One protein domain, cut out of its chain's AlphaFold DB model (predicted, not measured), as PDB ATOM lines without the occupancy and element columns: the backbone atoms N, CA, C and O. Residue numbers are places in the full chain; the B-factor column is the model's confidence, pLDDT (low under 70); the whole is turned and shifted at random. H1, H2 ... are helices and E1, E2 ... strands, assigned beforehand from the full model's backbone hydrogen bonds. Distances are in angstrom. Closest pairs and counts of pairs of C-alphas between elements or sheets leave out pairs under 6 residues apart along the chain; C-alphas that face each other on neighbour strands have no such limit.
ATOM      1  N   ASP A  54     322.924 275.681 304.537       88.38
ATOM      2  CA  ASP A  54     322.328 277.000 304.269       88.38
ATOM      3  C   ASP A  54     323.315 278.008 303.681       88.38
ATOM      4  O   ASP A  54     322.953 278.824 302.831       88.38
ATOM      5  N   ARG A  55     324.568 277.963 304.145       85.62
ATOM      6  CA  ARG A  55     325.620 278.856 303.662       85.62
ATOM      7  C   ARG A  55     325.896 278.577 302.198       85.62
ATOM      8  O   ARG A  55     325.874 279.499 301.385       85.62
ATOM      9  N   ARG A  56     326.084 277.306 301.852       89.94
ATOM     10  CA  ARG A  56     326.309 276.916 300.466       89.94
ATOM     11  C   ARG A  56     325.089 277.181 299.585       89.94
ATOM     12  O   ARG A  56     325.257 277.655 298.467       89.94
ATOM     13  N   PHE A  57     323.875 276.983 300.100       91.12
ATOM     14  CA  PHE A  57     322.650 277.353 299.384       91.12
ATOM     15  C   PHE A  57     322.638 278.834 298.988       91.12
ATOM     16  O   PHE A  57     322.373 279.169 297.832       91.12
ATOM     17  N   ALA A  58     322.971 279.731 299.921       86.44
ATOM     18  CA  ALA A  58     323.027 281.162 299.642       86.44
ATOM     19  C   ALA A  58     324.108 281.515 298.604       86.44
ATOM     20  O   ALA A  58     323.859 282.338 297.719       86.44
ATOM     21  N   MET A  59     325.277 280.870 298.674       86.75
ATOM     22  CA  MET A  59     326.354 281.040 297.691       86.75
ATOM     23  C   MET A  59     325.914 280.604 296.290       86.75
ATOM     24  O   MET A  59     326.082 281.357 295.330       86.75
ATOM     25  N   ASP A  60     325.311 279.422 296.168       91.06
ATOM     26  CA  ASP A  60     324.880 278.872 294.882       91.06
ATOM     27  C   ASP A  60     323.738 279.695 294.275       91.06
ATOM     28  O   ASP A  60     323.751 279.991 293.078       91.06
ATOM     29  N   LEU A  61     322.812 280.195 295.094       87.75
ATOM     30  CA  LEU A  61     321.785 281.118 294.621       87.75
ATOM     31  C   LEU A  61     322.365 282.484 294.207       87.75
ATOM     32  O   LEU A  61     321.949 283.059 293.198       87.75
ATOM     33  N   GLY A  62     323.363 282.992 294.934       85.75
ATOM     34  CA  GLY A  62     324.132 284.175 294.539       85.75
ATOM     35  C   GLY A  62     324.861 283.978 293.205       85.75
ATOM     36  O   GLY A  62     324.868 284.874 292.355       85.75
ATOM     37  N   ASN A  63     325.406 282.781 292.973       87.69
ATOM     38  CA  ASN A  63     326.033 282.394 291.712       87.69
ATOM     39  C   ASN A  63     325.015 282.366 290.565       87.69
ATOM     40  O   ASN A  63     325.290 282.942 289.513       87.69
ATOM     41  N   ILE A  64     323.833 281.779 290.771       88.44
ATOM     42  CA  ILE A  64     322.717 281.805 289.810       88.44
ATOM     43  C   ILE A  64     322.359 283.256 289.465       88.44
ATOM     44  O   ILE A  64     322.299 283.635 288.292       88.44
ATOM     45  N   LEU A  65     322.173 284.117 290.469       83.94
ATOM     46  CA  LEU A  65     321.861 285.534 290.268       83.94
ATOM     47  C   LEU A  65     322.919 286.248 289.412       83.94
ATOM     48  O   LEU A  65     322.558 286.977 288.476       83.94
ATOM     49  N   ARG A  66     324.203 286.002 289.696       84.12
ATOM     50  CA  ARG A  66     325.350 286.590 288.991       84.12
ATOM     51  C   ARG A  66     325.474 286.107 287.546       84.12
ATOM     52  O   ARG A  66     325.633 286.933 286.656       84.12
ATOM     53  N   THR A  67     325.406 284.798 287.312       85.94
ATOM     54  CA  THR A  67     325.593 284.194 285.977       85.94
ATOM     55  C   THR A  67     324.412 284.442 285.047       85.94
ATOM     56  O   THR A  67     324.563 284.363 283.831       85.94
ATOM     57  N   GLY A  68     323.237 284.760 285.597       82.31
ATOM     58  CA  GLY A  68     322.030 284.898 284.786       82.31
ATOM     59  C   GLY A  68     321.475 283.550 284.325       82.31
ATOM     60  O   GLY A  68     320.671 283.512 283.399       82.31
ATOM     61  N   GLU A  69     321.874 282.445 284.957       81.38
ATOM     62  CA  GLU A  69     321.284 281.138 284.695       81.38
ATOM     63  C   GLU A  69     319.846 281.129 285.232       81.38
ATOM     64  O   GLU A  69     319.596 281.400 286.407       81.38
ATOM     65  N   ARG A  70     318.859 280.967 284.348       79.25
ATOM     66  CA  ARG A  70     317.442 281.225 284.672       79.25
ATOM     67  C   ARG A  70     316.514 280.067 284.299       79.25
ATOM     68  O   ARG A  70     315.351 280.296 284.052       79.25
ATOM     69  N   ASN A  71     316.985 278.824 284.266       90.12
ATOM     70  CA  ASN A  71     316.115 277.660 284.043       90.12
ATOM     71  C   ASN A  71     316.299 276.658 285.175       90.12
ATOM     72  O   ASN A  71     317.065 275.705 285.050       90.12
ATOM     73  N   PHE A  72     315.623 276.893 286.289       93.88
ATOM     74  CA  PHE A  72     315.704 276.009 287.443       93.88
ATOM     75  C   PHE A  72     314.370 275.957 288.179       93.88
ATOM     76  O   PHE A  72     313.514 276.833 288.031       93.88
ATOM     77  N   ALA A  73     314.182 274.918 288.979       93.62
ATOM     78  CA  ALA A  73     313.122 274.868 289.966       93.62
ATOM     79  C   ALA A  73     313.718 274.795 291.367       93.62
ATOM     80  O   ALA A  73     314.708 274.106 291.602       93.62
ATOM     81  N   LEU A  74     313.095 275.521 292.287       94.38
ATOM     82  CA  LEU A  74     313.438 275.519 293.696       94.38
ATOM     83  C   LEU A  74     312.352 274.774 294.459       94.38
ATOM     84  O   LEU A  74     311.183 275.152 294.364       94.38
ATOM     85  N   PHE A  75     312.737 273.754 295.217       94.69
ATOM     86  CA  PHE A  75     311.829 273.004 296.077       94.69
ATOM     87  C   PHE A  75     312.234 273.175 297.533       94.69
ATOM     88  O   PHE A  75     313.392 272.958 297.875       94.69
ATOM     89  N   PHE A  76     311.270 273.543 298.366       93.62
ATOM     90  CA  PHE A  76     311.350 273.496 299.821       93.62
ATOM     91  C   PHE A  76     310.599 272.263 300.304       93.62
ATOM     92  O   PHE A  76     309.510 271.965 299.805       93.62
ATOM     93  N   ILE A  77     311.205 271.537 301.231       93.69
ATOM     94  CA  ILE A  77     310.733 270.245 301.715       93.69
ATOM     95  C   ILE A  77     310.803 270.276 303.241       93.69
ATOM     96  O   ILE A  77     311.849 270.605 303.788       93.69
ATOM     97  N   ASP A  78     309.714 269.928 303.914       92.50
ATOM     98  CA  ASP A  78     309.609 269.839 305.378       92.50
ATOM     99  C   ASP A  78     309.118 268.431 305.725       92.50
ATOM    100  O   ASP A  78     308.076 267.994 305.221       92.50
ATOM    101  N   VAL A  79     309.909 267.685 306.504       90.94
ATOM    102  CA  VAL A  79     309.531 266.335 306.948       90.94
ATOM    103  C   VAL A  79     308.461 266.448 308.031       90.94
ATOM    104  O   VAL A  79     308.652 267.084 309.063       90.94
ATOM    105  N   ASN A  80     307.319 265.798 307.820       86.06
ATOM    106  CA  ASN A  80     306.188 265.916 308.729       86.06
ATOM    107  C   ASN A  80     306.443 265.178 310.049       86.06
ATOM    108  O   ASN A  80     307.009 264.090 310.082       86.06
ATOM    109  N   ASN A  81     305.942 265.746 311.147       82.00
ATOM    110  CA  ASN A  81     305.845 265.097 312.457       82.00
ATOM    111  C   ASN A  81     307.162 264.540 313.034       82.00
ATOM    112  O   ASN A  81     307.114 263.700 313.931       82.00
ATOM    113  N   LEU A  82     308.341 265.027 312.620       84.56
ATOM    114  CA  LEU A  82     309.624 264.519 313.130       84.56
ATOM    115  C   LEU A  82     309.714 264.565 314.667       84.56
ATOM    116  O   LEU A  82     310.292 263.683 315.303       84.56
ATOM    117  N   LYS A  83     309.098 265.580 315.282       82.31
ATOM    118  CA  LYS A  83     309.013 265.706 316.740       82.31
ATOM    119  C   LYS A  83     308.291 264.524 317.400       82.31
ATOM    120  O   LYS A  83     308.766 264.045 318.420       82.31
ATOM    121  N   GLU A  84     307.202 264.030 316.813       82.50
ATOM    122  CA  GLU A  84     306.443 262.892 317.356       82.50
ATOM    123  C   GLU A  84     307.309 261.625 317.378       82.50
ATOM    124  O   GLU A  84     307.373 260.933 318.390       82.50
ATOM    125  N   PHE A  85     308.076 261.385 316.309       79.00
ATOM    126  CA  PHE A  85     309.034 260.276 316.247       79.00
ATOM    127  C   PHE A  85     310.166 260.413 317.275       79.00
ATOM    128  O   PHE A  85     310.586 259.426 317.878       79.00
ATOM    129  N   ASN A  86     310.653 261.635 317.506       80.94
ATOM    130  CA  ASN A  86     311.663 261.900 318.531       80.94
ATOM    131  C   ASN A  86     311.144 261.656 319.954       80.94
ATOM    132  O   ASN A  86     311.873 261.113 320.788       80.94
ATOM    133  N   ASP A  87     309.897 262.045 320.224       80.56
ATOM    134  CA  ASP A  87     309.266 261.903 321.535       80.56
ATOM    135  C   ASP A  87     308.971 260.421 321.867       80.56
ATOM    136  O   ASP A  87     309.058 260.024 323.033       80.56
ATOM    137  N   GLU A  88     308.693 259.583 320.858       75.81
ATOM    138  CA  GLU A  88     308.501 258.131 321.014       75.81
ATOM    139  C   GLU A  88     309.782 257.398 321.458       75.81
ATOM    140  O   GLU A  88     309.734 256.577 322.378       75.81
ATOM    141  N   ASP A  89     310.930 257.715 320.850       66.19
ATOM    142  CA  ASP A  89     312.181 256.964 321.044       66.19
ATOM    143  C   ASP A  89     313.121 257.542 322.118       66.19
ATOM    144  O   ASP A  89     314.129 256.913 322.455       66.19
ATOM    145  N   LYS A  90     312.816 258.728 322.670       66.94
ATOM    146  CA  LYS A  90     313.518 259.417 323.787       66.94
ATOM    147  C   LYS A  90     315.033 259.646 323.625       66.94
ATOM    148  O   LYS A  90     315.664 260.192 324.526       66.94
ATOM    149  N   THR A  91     315.624 259.230 322.506       66.62
ATOM    150  CA  THR A  91     317.075 259.219 322.248       66.62
ATOM    151  C   THR A  91     317.467 260.011 321.000       66.62
ATOM    152  O   THR A  91     318.646 260.059 320.671       66.62
ATOM    153  N   HIS A  92     316.499 260.621 320.299       77.62
ATOM    154  CA  HIS A  92     316.649 261.317 319.006       77.62
ATOM    155  C   HIS A  92     317.223 260.483 317.845       77.62
ATOM    156  O   HIS A  92     317.163 260.921 316.699       77.62
ATOM    157  N   ALA A  93     317.689 259.257 318.096       84.06
ATOM    158  CA  ALA A  93     318.304 258.388 317.098       84.06
ATOM    159  C   ALA A  93     317.381 258.094 315.903       84.06
ATOM    160  O   ALA A  93     317.843 258.042 314.766       84.06
ATOM    161  N   LEU A  94     316.074 257.941 316.141       83.69
ATOM    162  CA  LEU A  94     315.103 257.752 315.064       83.69
ATOM    163  C   LEU A  94     314.874 259.023 314.247       83.69
ATOM    164  O   LEU A  94     314.756 258.937 313.029       83.69
ATOM    165  N   GLY A  95     314.865 260.196 314.882       87.62
ATOM    166  CA  GLY A  95     314.800 261.459 314.152       87.62
ATOM    167  C   GLY A  95     316.030 261.673 313.276       87.62
ATOM    168  O   GLY A  95     315.890 262.007 312.101       87.62
ATOM    169  N   ASP A  96     317.221 261.403 313.811       89.75
ATOM    170  CA  ASP A  96     318.472 261.466 313.053       89.75
ATOM    171  C   ASP A  96     318.469 260.475 311.883       89.75
ATOM    172  O   ASP A  96     318.824 260.843 310.764       89.75
ATOM    173  N   TYR A  97     317.990 259.246 312.103       89.12
ATOM    174  CA  TYR A  97     317.812 258.258 311.039       89.12
ATOM    175  C   TYR A  97     316.867 258.758 309.938       89.12
ATOM    176  O   TYR A  97     317.192 258.649 308.757       89.12
ATOM    177  N   ILE A  98     315.721 259.339 310.303       89.69
ATOM    178  CA  ILE A  98     314.753 259.896 309.346       89.69
ATOM    179  C   ILE A  98     315.381 261.039 308.537       89.69
ATOM    180  O   ILE A  98     315.203 261.110 307.320       89.69
ATOM    181  N   ILE A  99     316.137 261.920 309.193       92.19
ATOM    182  CA  ILE A  99     316.851 263.021 308.542       92.19
ATOM    183  C   ILE A  99     317.898 262.488 307.552       92.19
ATOM    184  O   ILE A  99     317.952 262.948 306.409       92.19
ATOM    185  N   VAL A 100     318.704 261.502 307.955       93.12
ATOM    186  CA  VAL A 100     319.704 260.870 307.079       93.12
ATOM    187  C   VAL A 100     319.026 260.180 305.900       93.12
ATOM    188  O   VAL A 100     319.411 260.416 304.755       93.12
ATOM    189  N   ARG A 101     317.955 259.413 306.141       91.44
ATOM    190  CA  ARG A 101     317.219 258.748 305.061       91.44
ATOM    191  C   ARG A 101     316.602 259.754 304.095       91.44
ATOM    192  O   ARG A 101     316.647 259.542 302.890       91.44
ATOM    193  N   THR A 102     316.093 260.876 304.597       91.81
ATOM    194  CA  THR A 102     315.581 261.963 303.753       91.81
ATOM    195  C   THR A 102     316.664 262.512 302.827       91.81
ATOM    196  O   THR A 102     316.422 262.728 301.639       91.81
ATOM    197  N   ALA A 103     317.881 262.692 303.339       93.19
ATOM    198  CA  ALA A 103     319.010 263.104 302.518       93.19
ATOM    199  C   ALA A 103     319.370 262.073 301.439       93.19
ATOM    200  O   ALA A 103     319.662 262.458 300.306       93.19
ATOM    201  N   ASP A 104     319.307 260.781 301.760       92.25
ATOM    202  CA  ASP A 104     319.536 259.709 300.787       92.25
ATOM    203  C   ASP A 104     318.474 259.697 299.685       92.25
ATOM    204  O   ASP A 104     318.827 259.635 298.508       92.25
ATOM    205  N   LEU A 105     317.196 259.888 300.023       90.75
ATOM    206  CA  LEU A 105     316.133 260.035 299.024       90.75
ATOM    207  C   LEU A 105     316.411 261.212 298.082       90.75
ATOM    208  O   LEU A 105     316.267 261.103 296.867       90.75
ATOM    209  N   LEU A 106     316.880 262.347 298.600       91.44
ATOM    210  CA  LEU A 106     317.244 263.467 297.731       91.44
ATOM    211  C   LEU A 106     318.411 263.131 296.797       91.44
ATOM    212  O   LEU A 106     318.424 263.610 295.664       91.44
ATOM    213  N   ARG A 107     319.366 262.295 297.217       90.94
ATOM    214  CA  ARG A 107     320.453 261.820 296.343       90.94
ATOM    215  C   ARG A 107     319.963 260.855 295.271       90.94
ATOM    216  O   ARG A 107     320.427 260.943 294.142       90.94
ATOM    217  N   GLU A 108     319.056 259.953 295.628       88.75
ATOM    218  CA  GLU A 108     318.520 258.928 294.728       88.75
ATOM    219  C   GLU A 108     317.616 259.529 293.638       88.75
ATOM    220  O   GLU A 108     317.626 259.076 292.491       88.75
ATOM    221  N   TYR A 109     316.827 260.555 293.978       84.31
ATOM    222  CA  TYR A 109     315.771 261.060 293.096       84.31
ATOM    223  C   TYR A 109     316.117 262.347 292.344       84.31
ATOM    224  O   TYR A 109     315.546 262.581 291.272       84.31
ATOM    225  N   ALA A 110     317.018 263.176 292.865       84.31
ATOM    226  CA  ALA A 110     317.497 264.349 292.142       84.31
ATOM    227  C   ALA A 110     318.612 263.975 291.157       84.31
ATOM    228  O   ALA A 110     319.329 262.994 291.355       84.31
ATOM    229  N   ASP A 111     318.779 264.763 290.098       82.94
ATOM    230  CA  ASP A 111     319.863 264.534 289.145       82.94
ATOM    231  C   ASP A 111     321.221 264.703 289.848       82.94
ATOM    232  O   ASP A 111     321.484 265.689 290.546       82.94
ATOM    233  N   VAL A 112     322.092 263.703 289.729       75.94
ATOM    234  CA  VAL A 112     323.389 263.699 290.415       75.94
ATOM    235  C   VAL A 112     324.358 264.729 289.831       75.94
ATOM    236  O   VAL A 112     325.215 265.231 290.555       75.94
ATOM    237  N   HIS A 113     324.215 265.064 288.549       77.69
ATOM    238  CA  HIS A 113     325.143 265.929 287.830       77.69
ATOM    239  C   HIS A 113     324.756 267.398 287.911       77.69
ATOM    240  O   HIS A 113     325.637 268.256 287.932       77.69
ATOM    241  N   THR A 114     323.457 267.692 287.937       85.31
ATOM    242  CA  THR A 114     322.982 269.074 287.809       85.31
ATOM    243  C   THR A 114     322.331 269.614 289.069       85.31
ATOM    244  O   THR A 114     322.411 270.818 289.316       85.31
ATOM    245  N   ASP A 115     321.718 268.759 289.887       92.00
ATOM    246  CA  ASP A 115     320.886 269.235 290.986       92.00
ATOM    247  C   ASP A 115     321.673 269.358 292.288       92.00
ATOM    248  O   ASP A 115     322.426 268.459 292.685       92.00
ATOM    249  N   GLN A 116     321.435 270.460 292.996       94.50
ATOM    250  CA  GLN A 116     322.056 270.747 294.285       94.50
ATOM    251  C   GLN A 116     321.063 270.496 295.419       94.50
ATOM    252  O   GLN A 116     319.920 270.953 295.366       94.50
ATOM    253  N   LYS A 117     321.510 269.770 296.447       96.06
ATOM    254  CA  LYS A 117     320.682 269.306 297.565       96.06
ATOM    255  C   LYS A 117     321.227 269.872 298.862       96.06
ATOM    256  O   LYS A 117     322.420 269.728 299.139       96.06
ATOM    257  N   TYR A 118     320.346 270.455 299.659       95.19
ATOM    258  CA  TYR A 118     320.711 271.138 300.886       95.19
ATOM    259  C   TYR A 118     319.863 270.629 302.039       95.19
ATOM    260  O   TYR A 118     318.655 270.442 301.884       95.19
ATOM    261  N   ARG A 119     320.482 270.476 303.206       94.38
ATOM    262  CA  ARG A 119     319.740 270.538 304.460       94.38
ATOM    263  C   ARG A 119     319.676 272.001 304.866       94.38
ATOM    264  O   ARG A 119     320.713 272.662 304.918       94.38
ATOM    265  N   PHE A 120     318.463 272.486 305.081       87.50
ATOM    266  CA  PHE A 120     318.184 273.891 305.293       87.50
ATOM    267  C   PHE A 120     317.751 274.134 306.747       87.50
ATOM    268  O   PHE A 120     316.939 273.395 307.294       87.50
ATOM    269  N   GLY A 121     318.308 275.137 307.417       76.69
ATOM    270  CA  GLY A 121     318.057 275.422 308.825       76.69
ATOM    271  C   GLY A 121     318.623 274.375 309.796       76.69
ATOM    272  O   GLY A 121     319.530 273.600 309.498       76.69
ATOM    273  N   LYS A 122     318.094 274.375 311.026       67.38
ATOM    274  CA  LYS A 122     318.490 273.458 312.113       67.38
ATOM    275  C   LYS A 122     317.384 272.439 312.394       67.38
ATOM    276  O   LYS A 122     316.813 272.447 313.483       67.38
ATOM    277  N   GLY A 123     317.045 271.597 311.424       80.81
ATOM    278  CA  GLY A 123     315.952 270.649 311.628       80.81
ATOM    279  C   GLY A 123     315.711 269.693 310.472       80.81
ATOM    280  O   GLY A 123     316.628 269.013 310.007       80.81
ATOM    281  N   ASP A 124     314.449 269.636 310.084       89.88
ATOM    282  CA  ASP A 124     313.794 268.737 309.139       89.88
ATOM    283  C   ASP A 124     313.500 269.384 307.778       89.88
ATOM    284  O   ASP A 124     312.793 268.804 306.952       89.88
ATOM    285  N   GLU A 125     314.052 270.572 307.534       92.38
ATOM    286  CA  GLU A 125     313.871 271.299 306.284       92.38
ATOM    287  C   GLU A 125     315.001 270.984 305.298       92.38
ATOM    288  O   GLU A 125     316.185 270.900 305.638       92.38
ATOM    289  N   PHE A 126     314.627 270.821 304.036       94.38
ATOM    290  CA  PHE A 126     315.533 270.543 302.936       94.38
ATOM    291  C   PHE A 126     315.191 271.423 301.746       94.38
ATOM    292  O   PHE A 126     314.037 271.804 301.524       94.38
ATOM    293  N   VAL A 127     316.212 271.719 300.950       94.88
ATOM    294  CA  VAL A 127     316.066 272.482 299.717       94.88
ATOM    295  C   VAL A 127     316.698 271.718 298.564       94.88
ATOM    296  O   VAL A 127     317.775 271.137 298.691       94.88
ATOM    297  N   LEU A 128     316.024 271.735 297.419       95.50
ATOM    298  CA  LEU A 128     316.537 271.220 296.155       95.50
ATOM    299  C   LEU A 128     316.521 272.343 295.119       95.50
ATOM    300  O   LEU A 128     315.468 272.926 294.849       95.50
ATOM    301  N   ILE A 129     317.675 272.608 294.509       95.50
ATOM    302  CA  ILE A 129     317.766 273.378 293.267       95.50
ATOM    303  C   ILE A 129     317.896 272.370 292.130       95.50
ATOM    304  O   ILE A 129     318.956 271.767 291.959       95.50
ATOM    305  N   ALA A 130     316.820 272.194 291.366       94.88
ATOM    306  CA  ALA A 130     316.833 271.387 290.156       94.88
ATOM    307  C   ALA A 130     317.164 272.274 288.957       94.88
ATOM    308  O   ALA A 130     316.410 273.200 288.645       94.88
ATOM    309  N   MET A 131     318.286 272.009 288.297       93.25
ATOM    310  CA  MET A 131     318.758 272.822 287.175       93.25
ATOM    311  C   MET A 131     318.176 272.314 285.852       93.25
ATOM    312  O   MET A 131     317.617 271.223 285.770       93.25
ATOM    313  N   ASN A 132     318.286 273.117 284.793       89.69
ATOM    314  CA  ASN A 132     317.797 272.789 283.449       89.69
ATOM    315  C   ASN A 132     316.289 272.483 283.373       89.69
ATOM    316  O   ASN A 132     315.826 271.770 282.482       89.69
ATOM    317  N   VAL A 133     315.493 273.059 284.277       91.00
ATOM    318  CA  VAL A 133     314.035 272.902 284.265       91.00
ATOM    319  C   VAL A 133     313.436 273.872 283.252       91.00
ATOM    320  O   VAL A 133     313.428 275.087 283.455       91.00
ATOM    321  N   THR A 134     312.934 273.332 282.140       88.75
ATOM    322  CA  THR A 134     312.481 274.139 280.992       88.75
ATOM    323  C   THR A 134     310.978 274.390 280.951       88.75
ATOM    324  O   THR A 134     310.513 275.222 280.169       88.75
ATOM    325  N   SER A 135     310.207 273.685 281.780       87.56
ATOM    326  CA  SER A 135     308.756 273.798 281.805       87.56
ATOM    327  C   SER A 135     308.166 273.528 283.188       87.56
ATOM    328  O   SER A 135     308.738 272.825 284.024       87.56
ATOM    329  N   ASN A 136     306.951 274.036 283.404       84.25
ATOM    330  CA  ASN A 136     306.159 273.727 284.596       84.25
ATOM    331  C   ASN A 136     305.901 272.212 284.726       84.25
ATOM    332  O   ASN A 136     305.888 271.667 285.828       84.25
ATOM    333  N   ASP A 137     305.742 271.512 283.605       87.88
ATOM    334  CA  ASP A 137     305.512 270.070 283.615       87.88
ATOM    335  C   ASP A 137     306.755 269.280 284.033       87.88
ATOM    336  O   ASP A 137     306.611 268.282 284.741       87.88
ATOM    337  N   ASP A 138     307.961 269.744 283.693       89.69
ATOM    338  CA  ASP A 138     309.211 269.158 284.193       89.69
ATOM    339  C   ASP A 138     309.326 269.327 285.710       89.69
ATOM    340  O   ASP A 138     309.536 268.346 286.424       89.69
ATOM    341  N   MET A 139     309.055 270.534 286.223       91.25
ATOM    342  CA  MET A 139     308.994 270.779 287.669       91.25
ATOM    343  C   MET A 139     307.974 269.853 288.350       91.25
ATOM    344  O   MET A 139     308.278 269.231 289.366       91.25
ATOM    345  N   LYS A 140     306.763 269.716 287.795       88.69
ATOM    346  CA  LYS A 140     305.735 268.823 288.353       88.69
ATOM    347  C   LYS A 140     306.162 267.355 288.338       88.69
ATOM    348  O   LYS A 140     305.787 266.621 289.249       88.69
ATOM    349  N   LYS A 141     306.901 266.899 287.319       90.19
ATOM    350  CA  LYS A 141     307.450 265.532 287.283       90.19
ATOM    351  C   LYS A 141     308.443 265.320 288.423       90.19
ATOM    352  O   LYS A 141     308.329 264.311 289.110       90.19
ATOM    353  N   ILE A 142     309.349 266.272 288.653       90.62
ATOM    354  CA  ILE A 142     310.296 266.234 289.780       90.62
ATOM    355  C   ILE A 142     309.532 266.210 291.107       90.62
ATOM    356  O   ILE A 142     309.735 265.310 291.913       90.62
ATOM    357  N   GLY A 143     308.567 267.115 291.289       88.94
ATOM    358  CA  GLY A 143     307.732 267.163 292.488       88.94
ATOM    359  C   GLY A 143     307.007 265.845 292.779       88.94
ATOM    360  O   GLY A 143     307.048 265.358 293.901       88.94
ATOM    361  N   ARG A 144     306.394 265.218 291.764       87.75
ATOM    362  CA  ARG A 144     305.749 263.901 291.923       87.75
ATOM    363  C   ARG A 144     306.738 262.790 292.267       87.75
ATOM    364  O   ARG A 144     306.396 261.916 293.056       87.75
ATOM    365  N   ARG A 145     307.938 262.808 291.676       88.06
ATOM    366  CA  ARG A 145     309.000 261.846 292.005       88.06
ATOM    367  C   ARG A 145     309.415 261.977 293.466       88.06
ATOM    368  O   ARG A 145     309.495 260.960 294.138       88.06
ATOM    369  N   LEU A 146     309.599 263.206 293.951       88.06
ATOM    370  CA  LEU A 146     309.921 263.463 295.354       88.06
ATOM    371  C   LEU A 146     308.806 262.971 296.279       88.06
ATOM    372  O   LEU A 146     309.089 262.196 297.178       88.06
ATOM    373  N   VAL A 147     307.540 263.327 296.026       87.69
ATOM    374  CA  VAL A 147     306.407 262.819 296.827       87.69
ATOM    375  C   VAL A 147     306.410 261.292 296.878       87.69
ATOM    376  O   VAL A 147     306.399 260.713 297.957       87.69
ATOM    377  N   SER A 148     306.507 260.637 295.718       85.44
ATOM    378  CA  SER A 148     306.529 259.175 295.646       85.44
ATOM    379  C   SER A 148     307.703 258.552 296.403       85.44
ATOM    380  O   SER A 148     307.563 257.425 296.871       85.44
ATOM    381  N   ALA A 149     308.839 259.250 296.493       84.56
ATOM    382  CA  ALA A 149     309.990 258.814 297.272       84.56
ATOM    383  C   ALA A 149     309.670 258.820 298.772       84.56
ATOM    384  O   ALA A 149     309.947 257.847 299.456       84.56
ATOM    385  N   PHE A 150     309.020 259.870 299.279       83.00
ATOM    386  CA  PHE A 150     308.660 259.959 300.697       83.00
ATOM    387  C   PHE A 150     307.535 258.995 301.095       83.00
ATOM    388  O   PHE A 150     307.603 258.383 302.157       83.00
ATOM    389  N   SER A 151     306.505 258.817 300.261       80.94
ATOM    390  CA  SER A 151     305.329 258.010 300.627       80.94
ATOM    391  C   SER A 151     305.592 256.491 300.643       80.94
ATOM    392  O   SER A 151     304.765 255.733 301.154       80.94
ATOM    393  N   GLY A 152     306.706 256.020 300.068       75.69
ATOM    394  CA  GLY A 152     307.040 254.594 299.946       75.69
ATOM    395  C   GLY A 152     307.925 254.024 301.059       75.69
ATOM    396  O   GLY A 152     308.111 252.809 301.126       75.69
ATOM    397  N   GLU A 153     308.474 254.872 301.923       80.12
ATOM    398  CA  GLU A 153     309.602 254.501 302.776       80.12
ATOM    399  C   GLU A 153     309.187 253.909 304.122       80.12
ATOM    400  O   GLU A 153     308.216 254.327 304.764       80.12
ATOM    401  N   ARG A 154     309.952 252.906 304.562       79.31
ATOM    402  CA  ARG A 154     309.720 252.182 305.813       79.31
ATOM    403  C   ARG A 154     311.026 251.930 306.554       79.31
ATOM    404  O   ARG A 154     312.075 251.771 305.939       79.31
ATOM    405  N   ASP A 155     310.955 251.877 307.879       77.75
ATOM    406  CA  ASP A 155     312.087 251.481 308.715       77.75
ATOM    407  C   ASP A 155     312.326 249.955 308.694       77.75
ATOM    408  O   ASP A 155     311.569 249.175 308.109       77.75
ATOM    409  N   SER A 156     313.375 249.506 309.390       75.69
ATOM    410  CA  SER A 156     313.732 248.083 309.524       75.69
ATOM    411  C   SER A 156     312.672 247.224 310.228       75.69
ATOM    412  O   SER A 156     312.711 245.997 310.135       75.69
ATOM    413  N   LYS A 157     311.708 247.848 310.913       79.06
ATOM    414  CA  LYS A 157     310.566 247.206 311.576       79.06
ATOM    415  C   LYS A 157     309.288 247.304 310.734       79.06
ATOM    416  O   LYS A 157     308.209 246.985 311.233       79.06
ATOM    417  N   ASN A 158     309.397 247.707 309.465       80.50
ATOM    418  CA  ASN A 158     308.288 247.894 308.531       80.50
ATOM    419  C   ASN A 158     307.296 249.003 308.949       80.50
ATOM    420  O   ASN A 158     306.161 249.029 308.463       80.50
ATOM    421  N   LYS A 159     307.692 249.936 309.826       79.75
ATOM    422  CA  LYS A 159     306.915 251.140 310.160       79.75
ATOM    423  C   LYS A 159     307.098 252.171 309.048       79.75
ATOM    424  O   LYS A 159     308.209 252.360 308.568       79.75
ATOM    425  N   ALA A 160     306.015 252.823 308.630       82.88
ATOM    426  CA  ALA A 160     306.103 253.905 307.651       82.88
ATOM    427  C   ALA A 160     306.935 255.067 308.212       82.88
ATOM    428  O   ALA A 160     306.723 255.483 309.355       82.88
ATOM    429  N   LEU A 161     307.873 255.567 307.407       80.38
ATOM    430  CA  LEU A 161     308.579 256.810 307.700       80.38
ATOM    431  C   LEU A 161     307.640 258.010 307.493       80.38
ATOM    432  O   LEU A 161     306.621 257.880 306.805       80.38
ATOM    433  N   PRO A 162     307.928 259.170 308.109       80.75
ATOM    434  CA  PRO A 162     307.112 260.357 307.904       80.75
ATOM    435  C   PRO A 162     307.095 260.791 306.437       80.75
ATOM    436  O   PRO A 162     308.112 260.766 305.744       80.75
ATOM    437  N   SER A 163     305.923 261.241 305.986       86.25
ATOM    438  CA  SER A 163     305.787 261.937 304.709       86.25
ATOM    439  C   SER A 163     306.438 263.322 304.777       86.25
ATOM    440  O   SER A 163     306.790 263.808 305.851       86.25
ATOM    441  N   ALA A 164     306.558 263.993 303.634       89.19
ATOM    442  CA  ALA A 164     307.046 265.365 303.572       89.19
ATOM    443  C   ALA A 164     306.046 266.281 302.864       89.19
ATOM    444  O   ALA A 164     305.319 265.863 301.960       89.19
ATOM    445  N   CYS A 165     306.032 267.549 303.263       91.25
ATOM    446  CA  CYS A 165     305.355 268.612 302.535       91.25
ATOM    447  C   CYS A 165     306.345 269.295 301.592       91.25
ATOM    448  O   CYS A 165     307.422 269.707 302.011       91.25
ATOM    449  N   ILE A 166     305.965 269.440 300.321       93.00
ATOM    450  CA  ILE A 166     306.847 269.935 299.261       93.00
ATOM    451  C   ILE A 166     306.244 271.167 298.585       93.00
ATOM    452  O   ILE A 166     305.134 271.138 298.050       93.00
ATOM    453  N   GLY A 167     307.002 272.259 298.550       92.38
ATOM    454  CA  GLY A 167     306.669 273.486 297.835       92.38
ATOM    455  C   GLY A 167     307.656 273.774 296.721       92.38
ATOM    456  O   GLY A 167     308.834 273.951 297.000       92.38
ATOM    457  N   GLY A 168     307.197 273.860 295.472       92.62
ATOM    458  CA  GLY A 168     308.058 274.139 294.319       92.62
ATOM    459  C   GLY A 168     307.741 275.451 293.603       92.62
ATOM    460  O   GLY A 168     306.571 275.800 293.410       92.62
ATOM    461  N   ILE A 169     308.784 276.152 293.158       93.00
ATOM    462  CA  ILE A 169     308.708 277.290 292.233       93.00
ATOM    463  C   ILE A 169     309.582 277.019 291.020       93.00
ATOM    464  O   ILE A 169     310.778 276.785 291.159       93.00
ATOM    465  N   TRP A 170     309.002 277.141 289.828       93.25
ATOM    466  CA  TRP A 170     309.762 277.186 288.583       93.25
ATOM    467  C   TRP A 170     310.151 278.629 288.248       93.25
ATOM    468  O   TRP A 170     309.296 279.525 288.264       93.25
ATOM    469  N   VAL A 171     311.436 278.819 287.945       90.44
ATOM    470  CA  VAL A 171     312.038 280.056 287.454       90.44
ATOM    471  C   VAL A 171     312.448 279.837 285.999       90.44
ATOM    472  O   VAL A 171     313.300 278.994 285.710       90.44
ATOM    473  N   ASP A 172     311.810 280.582 285.096       88.81
ATOM    474  CA  ASP A 172     312.037 280.496 283.652       88.81
ATOM    475  C   ASP A 172     313.059 281.526 283.145       88.81
ATOM    476  O   ASP A 172     313.342 282.524 283.809       88.81
ATOM    477  N   LYS A 173     313.596 281.306 281.936       86.44
ATOM    478  CA  LYS A 173     314.664 282.131 281.338       86.44
ATOM    479  C   LYS A 173     314.396 283.639 281.266       86.44
ATOM    480  O   LYS A 173     315.327 284.405 281.035       86.44
ATOM    481  N   LYS A 174     313.139 284.071 281.376       85.88
ATOM    482  CA  LYS A 174     312.706 285.476 281.351       85.88
ATOM    483  C   LYS A 174     312.619 286.096 282.749       85.88
ATOM    484  O   LYS A 174     312.293 287.277 282.848       85.88
ATOM    485  N   ALA A 175     312.874 285.324 283.802       85.31
ATOM    486  CA  ALA A 175     312.814 285.781 285.178       85.31
ATOM    487  C   ALA A 175     313.837 286.890 285.458       85.31
ATOM    488  O   ALA A 175     315.011 286.811 285.081       85.31
ATOM    489  N   THR A 176     313.379 287.917 286.166       86.75
ATOM    490  CA  THR A 176     314.217 288.987 286.708       86.75
ATOM    491  C   THR A 176     314.980 288.509 287.947       86.75
ATOM    492  O   THR A 176     314.722 287.432 288.489       86.75
ATOM    493  N   ASP A 177     315.925 289.311 288.434       84.50
ATOM    494  CA  ASP A 177     316.608 289.000 289.697       84.50
ATOM    495  C   ASP A 177     315.644 289.015 290.887       84.50
ATOM    496  O   ASP A 177     315.787 288.203 291.800       84.50
ATOM    497  N   ASP A 178     314.636 289.887 290.853       83.00
ATOM    498  CA  ASP A 178     313.586 289.941 291.871       83.00
ATOM    499  C   ASP A 178     312.714 288.682 291.846       83.00
ATOM    500  O   ASP A 178     312.289 288.213 292.900       83.00
ATOM    501  N   ASP A 179     312.493 288.086 290.670       84.00
ATOM    502  CA  ASP A 179     311.776 286.814 290.553       84.00
ATOM    503  C   ASP A 179     312.594 285.655 291.141       84.00
ATOM    504  O   ASP A 179     312.036 284.801 291.828       84.00
ATOM    505  N   VAL A 180     313.917 285.636 290.928       84.81
ATOM    506  CA  VAL A 180     314.826 284.644 291.538       84.81
ATOM    507  C   VAL A 180     314.863 284.801 293.055       84.81
ATOM    508  O   VAL A 180     314.668 283.829 293.783       84.81
ATOM    509  N   LYS A 181     315.058 286.030 293.544       83.94
ATOM    510  CA  LYS A 181     315.011 286.356 294.976       83.94
ATOM    511  C   LYS A 181     313.647 285.992 295.580       83.94
ATOM    512  O   LYS A 181     313.563 285.430 296.671       83.94
ATOM    513  N   GLY A 182     312.567 286.253 294.847       82.88
ATOM    514  CA  GLY A 182     311.201 285.921 295.237       82.88
ATOM    515  C   GLY A 182     310.875 284.426 295.198       82.88
ATOM    516  O   GLY A 182     309.966 283.995 295.911       82.88
ATOM    517  N   ALA A 183     311.615 283.624 294.425       86.94
ATOM    518  CA  ALA A 183     311.385 282.187 294.295       86.94
ATOM    519  C   ALA A 183     311.560 281.445 295.624       86.94
ATOM    520  O   ALA A 183     310.779 280.540 295.907       86.94
ATOM    521  N   ILE A 184     312.503 281.880 296.468       86.38
ATOM    522  CA  ILE A 184     312.708 281.340 297.822       86.38
ATOM    523  C   ILE A 184     311.401 281.400 298.620       86.38
ATOM    524  O   ILE A 184     310.890 280.387 299.088       86.38
ATOM    525  N   PHE A 185     310.814 282.593 298.713       81.75
ATOM    526  CA  PHE A 185     309.568 282.819 299.444       81.75
ATOM    527  C   PHE A 185     308.388 282.113 298.795       81.75
ATOM    528  O   PHE A 185     307.484 281.643 299.481       81.75
ATOM    529  N   GLY A 186     308.364 282.069 297.463       84.94
ATOM    530  CA  GLY A 186     307.332 281.359 296.728       84.94
ATOM    531  C   GLY A 186     307.328 279.864 297.052       84.94
ATOM    532  O   GLY A 186     306.245 279.299 297.214       84.94
ATOM    533  N   ALA A 187     308.511 279.254 297.164       89.06
ATOM    534  CA  ALA A 187     308.689 277.834 297.432       89.06
ATOM    535  C   ALA A 187     308.363 277.504 298.894       89.06
ATOM    536  O   ALA A 187     307.514 276.649 299.135       89.06
ATOM    537  N   ASP A 188     308.908 278.258 299.852       87.19
ATOM    538  CA  ASP A 188     308.574 278.119 301.279       87.19
ATOM    539  C   ASP A 188     307.068 278.320 301.532       87.19
ATOM    540  O   ASP A 188     306.407 277.493 302.162       87.19
ATOM    541  N   ARG A 189     306.453 279.345 300.927       86.56
ATOM    542  CA  ARG A 189     305.002 279.547 301.030       86.56
ATOM    543  C   ARG A 189     304.212 278.410 300.390       86.56
ATOM    544  O   ARG A 189     303.151 278.055 300.897       86.56
ATOM    545  N   ALA A 190     304.658 277.880 299.253       87.69
ATOM    546  CA  ALA A 190     304.009 276.730 298.628       87.69
ATOM    547  C   ALA A 190     304.075 275.501 299.549       87.69
ATOM    548  O   ALA A 190     303.062 274.834 299.728       87.69
ATOM    549  N   MET A 191     305.213 275.267 300.200       90.75
ATOM    550  CA  MET A 191     305.402 274.185 301.166       90.75
ATOM    551  C   MET A 191     304.482 274.369 302.379       90.75
ATOM    552  O   MET A 191     303.766 273.449 302.768       90.75
ATOM    553  N   TYR A 192     304.407 275.587 302.919       86.06
ATOM    554  CA  TYR A 192     303.498 275.911 304.016       86.06
ATOM    555  C   TYR A 192     302.015 275.773 303.624       86.06
ATOM    556  O   TYR A 192     301.188 275.332 304.424       86.06
ATOM    557  N   GLU A 193     301.652 276.117 302.385       86.12
ATOM    558  CA  GLU A 193     300.313 275.858 301.839       86.12
ATOM    559  C   GLU A 193     300.032 274.356 301.694       86.12
ATOM    560  O   GLU A 193     298.897 273.941 301.929       86.12
ATOM    561  N   ALA A 194     301.036 273.547 301.342       87.31
ATOM    562  CA  ALA A 194     300.924 272.091 301.309       87.31
ATOM    563  C   ALA A 194     300.606 271.553 302.715       87.31
ATOM    564  O   ALA A 194     299.589 270.882 302.901       87.31
ATOM    565  N   LYS A 195     301.373 271.995 303.723       84.88
ATOM    566  CA  LYS A 195     301.197 271.640 305.141       84.88
ATOM    567  C   LYS A 195     299.809 272.000 305.674       84.88
ATOM    568  O   LYS A 195     299.126 271.156 306.243       84.88
ATOM    569  N   GLN A 196     299.332 273.222 305.422       85.94
ATOM    570  CA  GLN A 196     297.998 273.657 305.863       85.94
ATOM    571  C   GLN A 196     296.843 272.892 305.210       85.94
ATOM    572  O   GLN A 196     295.786 272.739 305.815       85.94
ATOM    573  N   ARG A 197     297.011 272.459 303.959       84.19
ATOM    574  CA  ARG A 197     295.967 271.753 303.207       84.19
ATOM    575  C   ARG A 197     296.023 270.239 303.391       84.19
ATOM    576  O   ARG A 197     295.251 269.554 302.727       84.19
ATOM    577  N   ALA A 198     296.937 269.735 304.226       81.81
ATOM    578  CA  ALA A 198     297.279 268.316 304.296       81.81
ATOM    579  C   ALA A 198     297.564 267.717 302.900       81.81
ATOM    580  O   ALA A 198     297.199 266.583 302.601       81.81
ATOM    581  N   SER A 199     298.183 268.519 302.026       81.56
ATOM    582  CA  SER A 199     298.658 268.101 300.709       81.56
ATOM    583  C   SER A 199     300.149 267.802 300.798       81.56
ATOM    584  O   SER A 199     300.898 268.537 301.439       81.56
ATOM    585  N   GLU A 200     300.604 266.772 300.094       82.88
ATOM    586  CA  GLU A 200     302.031 266.445 300.013       82.88
ATOM    587  C   GLU A 200     302.792 267.459 299.146       82.88
ATOM    588  O   GLU A 200     303.989 267.661 299.328       82.88
ATOM    589  N   VAL A 201     302.117 268.137 298.204       89.25
ATOM    590  CA  VAL A 201     302.803 268.978 297.216       89.25
ATOM    591  C   VAL A 201     302.002 270.187 296.729       89.25
ATOM    592  O   VAL A 201     300.797 270.101 296.476       89.25
ATOM    593  N   VAL A 202     302.682 271.324 296.550       88.56
ATOM    594  CA  VAL A 202     302.168 272.536 295.890       88.56
ATOM    595  C   VAL A 202     303.239 273.097 294.952       88.56
ATOM    596  O   VAL A 202     304.387 273.279 295.339       88.56
ATOM    597  N   MET A 203     302.855 273.405 293.711       88.25
ATOM    598  CA  MET A 203     303.765 273.851 292.647       88.25
ATOM    599  C   MET A 203     303.290 275.168 292.040       88.25
ATOM    600  O   MET A 203     302.110 275.312 291.709       88.25
ATOM    601  N   LYS A 204     304.199 276.130 291.872       86.25
ATOM    602  CA  LYS A 204     303.904 277.481 291.375       86.25
ATOM    603  C   LYS A 204     304.961 277.955 290.362       86.25
ATOM    604  O   LYS A 204     305.987 277.319 290.157       86.25
ATOM    605  N   HIS A 205     304.683 279.075 289.699       81.75
ATOM    606  CA  HIS A 205     305.563 279.709 288.712       81.75
ATOM    607  C   HIS A 205     305.901 281.137 289.151       81.75
ATOM    608  O   HIS A 205     305.003 281.830 289.639       81.75
ATOM    609  N   SER A 206     307.147 281.585 288.967       69.88
ATOM    610  CA  SER A 206     307.632 282.874 289.493       69.88
ATOM    611  C   SER A 206     306.987 284.121 288.859       69.88
ATOM    612  O   SER A 206     307.009 285.185 289.463       69.88
ATOM    613  N   GLY A 207     306.316 284.001 287.707       55.00
ATOM    614  CA  GLY A 207     305.780 285.124 286.912       55.00
ATOM    615  C   GLY A 207     304.606 285.950 287.481       55.00
ATOM    616  O   GLY A 207     303.810 286.478 286.702       55.00
ATOM    617  N   ARG A 208     304.441 286.087 288.803       48.44
ATOM    618  CA  ARG A 208     303.499 287.052 289.406       48.44
ATOM    619  C   ARG A 208     304.180 287.826 290.528       48.44
ATOM    620  O   ARG A 208     304.468 287.243 291.567       48.44
ATOM    621  N   LYS A 209     304.353 289.143 290.315       40.25
ATOM    622  CA  LYS A 209     304.888 290.125 291.279       40.25
ATOM    623  C   LYS A 209     304.417 289.812 292.699       40.25
ATOM    624  O   LYS A 209     303.224 289.971 292.979       40.25
ATOM    625  N   PRO A 210     305.310 289.425 293.611       42.44
ATOM    626  CA  PRO A 210     304.902 289.263 294.990       42.44
ATOM    627  C   PRO A 210     304.969 290.628 295.682       42.44
ATOM    628  O   PRO A 210     305.969 291.335 295.694       42.44
ATOM    629  N   SER A 211     303.840 291.076 296.205       36.66
ATOM    630  CA  SER A 211     303.761 292.287 297.010       36.66
ATOM    631  C   SER A 211     304.029 291.911 298.471       36.66
ATOM    632  O   SER A 211     303.185 291.248 299.072       36.66
ATOM    633  N   ARG A 212     305.148 292.401 299.032       39.97
ATOM    634  CA  ARG A 212     305.606 292.332 300.448       39.97
ATOM    635  C   ARG A 212     306.476 291.110 300.785       39.97
ATOM    636  O   ARG A 212     305.972 290.014 300.986       39.97
ATOM    637  N   PHE A 213     307.786 291.345 300.900       48.81
ATOM    638  CA  PHE A 213     308.813 290.296 300.860       48.81
ATOM    639  C   PHE A 213     309.798 290.216 302.039       48.81
ATOM    640  O   PHE A 213     310.446 289.194 302.187       48.81
ATOM    641  N   VAL A 214     309.961 291.233 302.889       42.03
ATOM    642  CA  VAL A 214     311.201 291.313 303.702       42.03
ATOM    643  C   VAL A 214     311.072 290.738 305.128       42.03
ATOM    644  O   VAL A 214     312.025 290.182 305.657       42.03
ATOM    645  N   ALA A 215     309.888 290.760 305.747       36.09
ATOM    646  CA  ALA A 215     309.771 290.518 307.196       36.09
ATOM    647  C   ALA A 215     309.719 289.039 307.657       36.09
ATOM    648  O   ALA A 215     309.847 288.775 308.852       36.09
ATOM    649  N   TYR A 216     309.485 288.071 306.760       43.03
ATOM    650  CA  TYR A 216     309.342 286.652 307.142       43.03
ATOM    651  C   TYR A 216     310.694 285.918 307.233       43.03
ATOM    652  O   TYR A 216     310.874 285.093 308.123       43.03
ATOM    653  N   ASN A 217     311.666 286.266 306.376       49.97
ATOM    654  CA  ASN A 217     312.920 285.507 306.251       49.97
ATOM    655  C   ASN A 217     313.927 285.782 307.382       49.97
ATOM    656  O   ASN A 217     314.613 284.871 307.833       49.97
ATOM    657  N   GLU A 218     313.975 287.014 307.902       47.69
ATOM    658  CA  GLU A 218     314.999 287.444 308.872       47.69
ATOM    659  C   GLU A 218     314.968 286.673 310.199       47.69
ATOM    660  O   GLU A 218     315.995 286.531 310.854       47.69
ATOM    661  N   ARG A 219     313.798 286.152 310.593       49.06
ATOM    662  CA  ARG A 219     313.641 285.398 311.847       49.06
ATOM    663  C   ARG A 219     313.933 283.905 311.717       49.06
ATOM    664  O   ARG A 219     314.171 283.271 312.739       49.06
ATOM    665  N   LYS A 220     313.882 283.351 310.503       55.50
ATOM    666  CA  LYS A 220     313.982 281.903 310.258       55.50
ATOM    667  C   LYS A 220     315.332 281.522 309.636       55.50
ATOM    668  O   LYS A 220     315.926 280.539 310.063       55.50
ATOM    669  N   HIS A 221     315.870 282.349 308.727       63.66
ATOM    670  CA  HIS A 221     317.121 282.068 308.008       63.66
ATOM    671  C   HIS A 221     317.982 283.332 307.841       63.66
ATOM    672  O   HIS A 221     317.871 284.064 306.857       63.66
ATOM    673  N   GLY A 222     318.882 283.582 308.801       62.47
ATOM    674  CA  GLY A 222     319.735 284.781 308.807       62.47
ATOM    675  C   GLY A 222     320.621 284.930 307.562       62.47
ATOM    676  O   GLY A 222     320.760 286.028 307.041       62.47
ATOM    677  N   VAL A 223     321.132 283.820 307.018       63.44
ATOM    678  CA  VAL A 223     322.027 283.820 305.844       63.44
ATOM    679  C   VAL A 223     321.328 284.331 304.575       63.44
ATOM    680  O   VAL A 223     321.934 285.007 303.747       63.44
ATOM    681  N   LEU A 224     320.030 284.053 304.423       67.25
ATOM    682  CA  LEU A 224     319.266 284.529 303.271       67.25
ATOM    683  C   LEU A 224     318.906 286.009 303.368       67.25
ATOM    684  O   LEU A 224     318.738 286.657 302.336       67.25
ATOM    685  N   ALA A 225     318.784 286.554 304.580       66.44
ATOM    686  CA  ALA A 225     318.461 287.964 304.768       66.44
ATOM    687  C   ALA A 225     319.516 288.872 304.123       66.44
ATOM    688  O   ALA A 225     319.168 289.842 303.444       66.44
ATOM    689  N   ASP A 226     320.788 288.514 304.269       66.44
ATOM    690  CA  ASP A 226     321.894 289.271 303.698       66.44
ATOM    691  C   ASP A 226     321.917 289.171 302.164       66.44
ATOM    692  O   ASP A 226     321.940 290.201 301.489       66.44
ATOM    693  N   LEU A 227     321.762 287.964 301.598       68.31
ATOM    694  CA  LEU A 227     321.661 287.753 300.143       68.31
ATOM    695  C   LEU A 227     320.529 288.585 299.511       68.31
ATOM    696  O   LEU A 227     320.668 289.149 298.422       68.31
ATOM    697  N   MET A 228     319.388 288.667 300.196       68.19
ATOM    698  CA  MET A 228     318.224 289.418 299.727       68.19
ATOM    699  C   MET A 228     318.489 290.927 299.683       68.19
ATOM    700  O   MET A 228     318.027 291.594 298.750       68.19
ATOM    701  N   ARG A 229     319.255 291.445 300.651       68.00
ATOM    702  CA  ARG A 229     319.620 292.863 300.777       68.00
ATOM    703  C   ARG A 229     320.771 293.272 299.851       68.00
ATOM    704  O   ARG A 229     320.842 294.443 299.487       68.00
ATOM    705  N   SER A 230     321.623 292.337 299.428       62.19
ATOM    706  CA  SER A 230     322.780 292.647 298.581       62.19
ATOM    707  C   SER A 230     322.389 293.099 297.158       62.19
ATOM    708  O   SER A 230     321.609 292.417 296.467       62.19
ATOM    709  N   PRO A 231     322.954 294.225 296.676       60.66
ATOM    710  CA  PRO A 231     322.955 294.595 295.265       60.66
ATOM    711  C   PRO A 231     323.676 293.539 294.423       60.66
ATOM    712  O   PRO A 231     324.591 292.864 294.894       60.66
ATOM    713  N   ARG A 232     323.320 293.427 293.136       57.25
ATOM    714  CA  ARG A 232     323.900 292.425 292.222       57.25
ATOM    715  C   ARG A 232     325.434 292.513 292.121       57.25
ATOM    716  O   ARG A 232     326.090 291.499 291.912       57.25
ATOM    717  N   THR A 233     325.989 293.709 292.316       51.16
ATOM    718  CA  THR A 233     327.431 294.007 292.336       51.16
ATOM    719  C   THR A 233     328.163 293.435 293.554       51.16
ATOM    720  O   THR A 233     329.352 293.156 293.460       51.16
ATOM    721  N   GLU A 234     327.472 293.217 294.675       56.72
ATOM    722  CA  GLU A 234     328.067 292.746 295.937       56.72
ATOM    723  C   GLU A 234     327.915 291.231 296.150       56.72
ATOM    724  O   GLU A 234     328.549 290.658 297.033       56.72
ATOM    725  N   LEU A 235     327.144 290.549 295.293       56.97
ATOM    726  CA  LEU A 235     326.967 289.090 295.334       56.97
ATOM    727  C   LEU A 235     328.283 288.311 295.141       56.97
ATOM    728  O   LEU A 235     328.358 287.138 295.495       56.97
ATOM    729  N   ALA A 236     329.331 288.948 294.601       45.66
ATOM    730  CA  ALA A 236     330.672 288.371 294.499       45.66
ATOM    731  C   ALA A 236     331.332 288.145 295.873       45.66
ATOM    732  O   ALA A 236     332.062 287.172 296.040       45.66
ATOM    733  N   ALA A 237     331.030 288.989 296.867       44.91
ATOM    734  CA  ALA A 237     331.592 288.877 298.212       44.91
ATOM    735  C   ALA A 237     330.970 287.724 299.020       44.91
ATOM    736  O   ALA A 237     331.616 287.187 299.914       44.91
ATOM    737  N   PHE A 238     329.744 287.310 298.679       46.91
ATOM    738  CA  PHE A 238     329.064 286.174 299.313       46.91
ATOM    739  C   PHE A 238     329.671 284.819 298.932       46.91
ATOM    740  O   PHE A 238     329.551 283.870 299.695       46.91
ATOM    741  N   ALA A 239     330.337 284.728 297.777       38.25
ATOM    742  CA  ALA A 239     330.993 283.509 297.308       38.25
ATOM    743  C   ALA A 239     332.431 283.334 297.844       38.25
ATOM    744  O   ALA A 239     333.042 282.309 297.565       38.25
ATOM    745  N   GLN A 240     332.977 284.328 298.559       34.34
ATOM    746  CA  GLN A 240     334.385 284.373 298.994       34.34
ATOM    747  C   GLN A 240     334.579 284.616 300.503       34.34
ATOM    748  O   GLN A 240     335.719 284.718 300.951       34.34
TER     749      GLN A 240
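What this domain is: This is residues 54 to 240 of the 241 residues of the protein "Signal protein" of uncultured bacterium (UniProt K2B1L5). A twisted five-stranded sheet forms the middle layer, with H1 and H5 over one face and H3 and H4 over the other. At one end of the long axis lie H2 and the loop of residues 152 to 163; at the other, the small helices H6 and H7 pack on H1. The printed part has 187 residues, with seven named helices and five named strands in the order H1 E1 H2 H3 E2 E3 H4 E4 H5 E5 H6 H7. The sheet runs E2 E3 E1 E4 E5, mixed, and the class is mixed, helices and strands. The whole is compact, with a radius of gyration of the C-alphas of 16.5 A and spans of 52 by 32 by 32 A.

Where its parts are: Find C-alpha 54 at (322.328, 277.000, 304.269); from there H1 runs 19.9 A to residue 67. Next come E1, residues 72 to 79, 22.6 A; H2, residues 82 to 89; and H3, residues 93 to 109, 24.3 A. Then find E2, residues 116 to 120; E3, residues 125 to 131; H4, residues 136 to 151, 22.5 A; and E4, residues 164 to 171, 22.4 A. H5, residues 177 to 196, spans 29.0 A with a kink of 31 degrees near residue 185. E5 is residues 201 to 205, H6 residues 222 to 229, and H7 residues 235 to 238, ending at C-alpha 238 (329.064, 286.174, 299.313).

How they stand to each other: In the sheet, E1 is antiparallel to E3, N 73 to O 130 at 2.8 A, and to E4, N 76 to O 167 at 2.8 A. The hairpin E2 and E3 has N 118 and O 127 at 2.8 A; E4 and E5 are parallel, N 204 and O 168 at 2.8 A. H5 is 7.0 A over the sheet, with C-alphas 191 and 167 closest to E4 at 3.6 A; E4, H5, E5 form a strand-helix-strand unit, two parallel neighbour strands joined through a helix, with a left-handed crossover. On the opposite face, H3 and H4 touch, C-alphas 105 and 149 closest at 6.5 A. H1 touches H6, C-alphas 58 and 224 closest at 6.2 A, at a shallow tilt of 19 degrees, the same way. H1, H2, H3 and H4 have every O i to N i+4 pair within hydrogen-bond range; H5 has 14 of 16 and H6 2 of 4, while H7 is too short for one.

The domain as a whole: The C-alphas of Lys 157 and Thr 233 are the two farthest apart, 53.3 A. The printed part has no cut; the links H4 to E4 and E5 to H6 are long. Mean pLDDT of the printed part is 80.2, and residues 89 to 91, 122 and 206 to 240 are under 70.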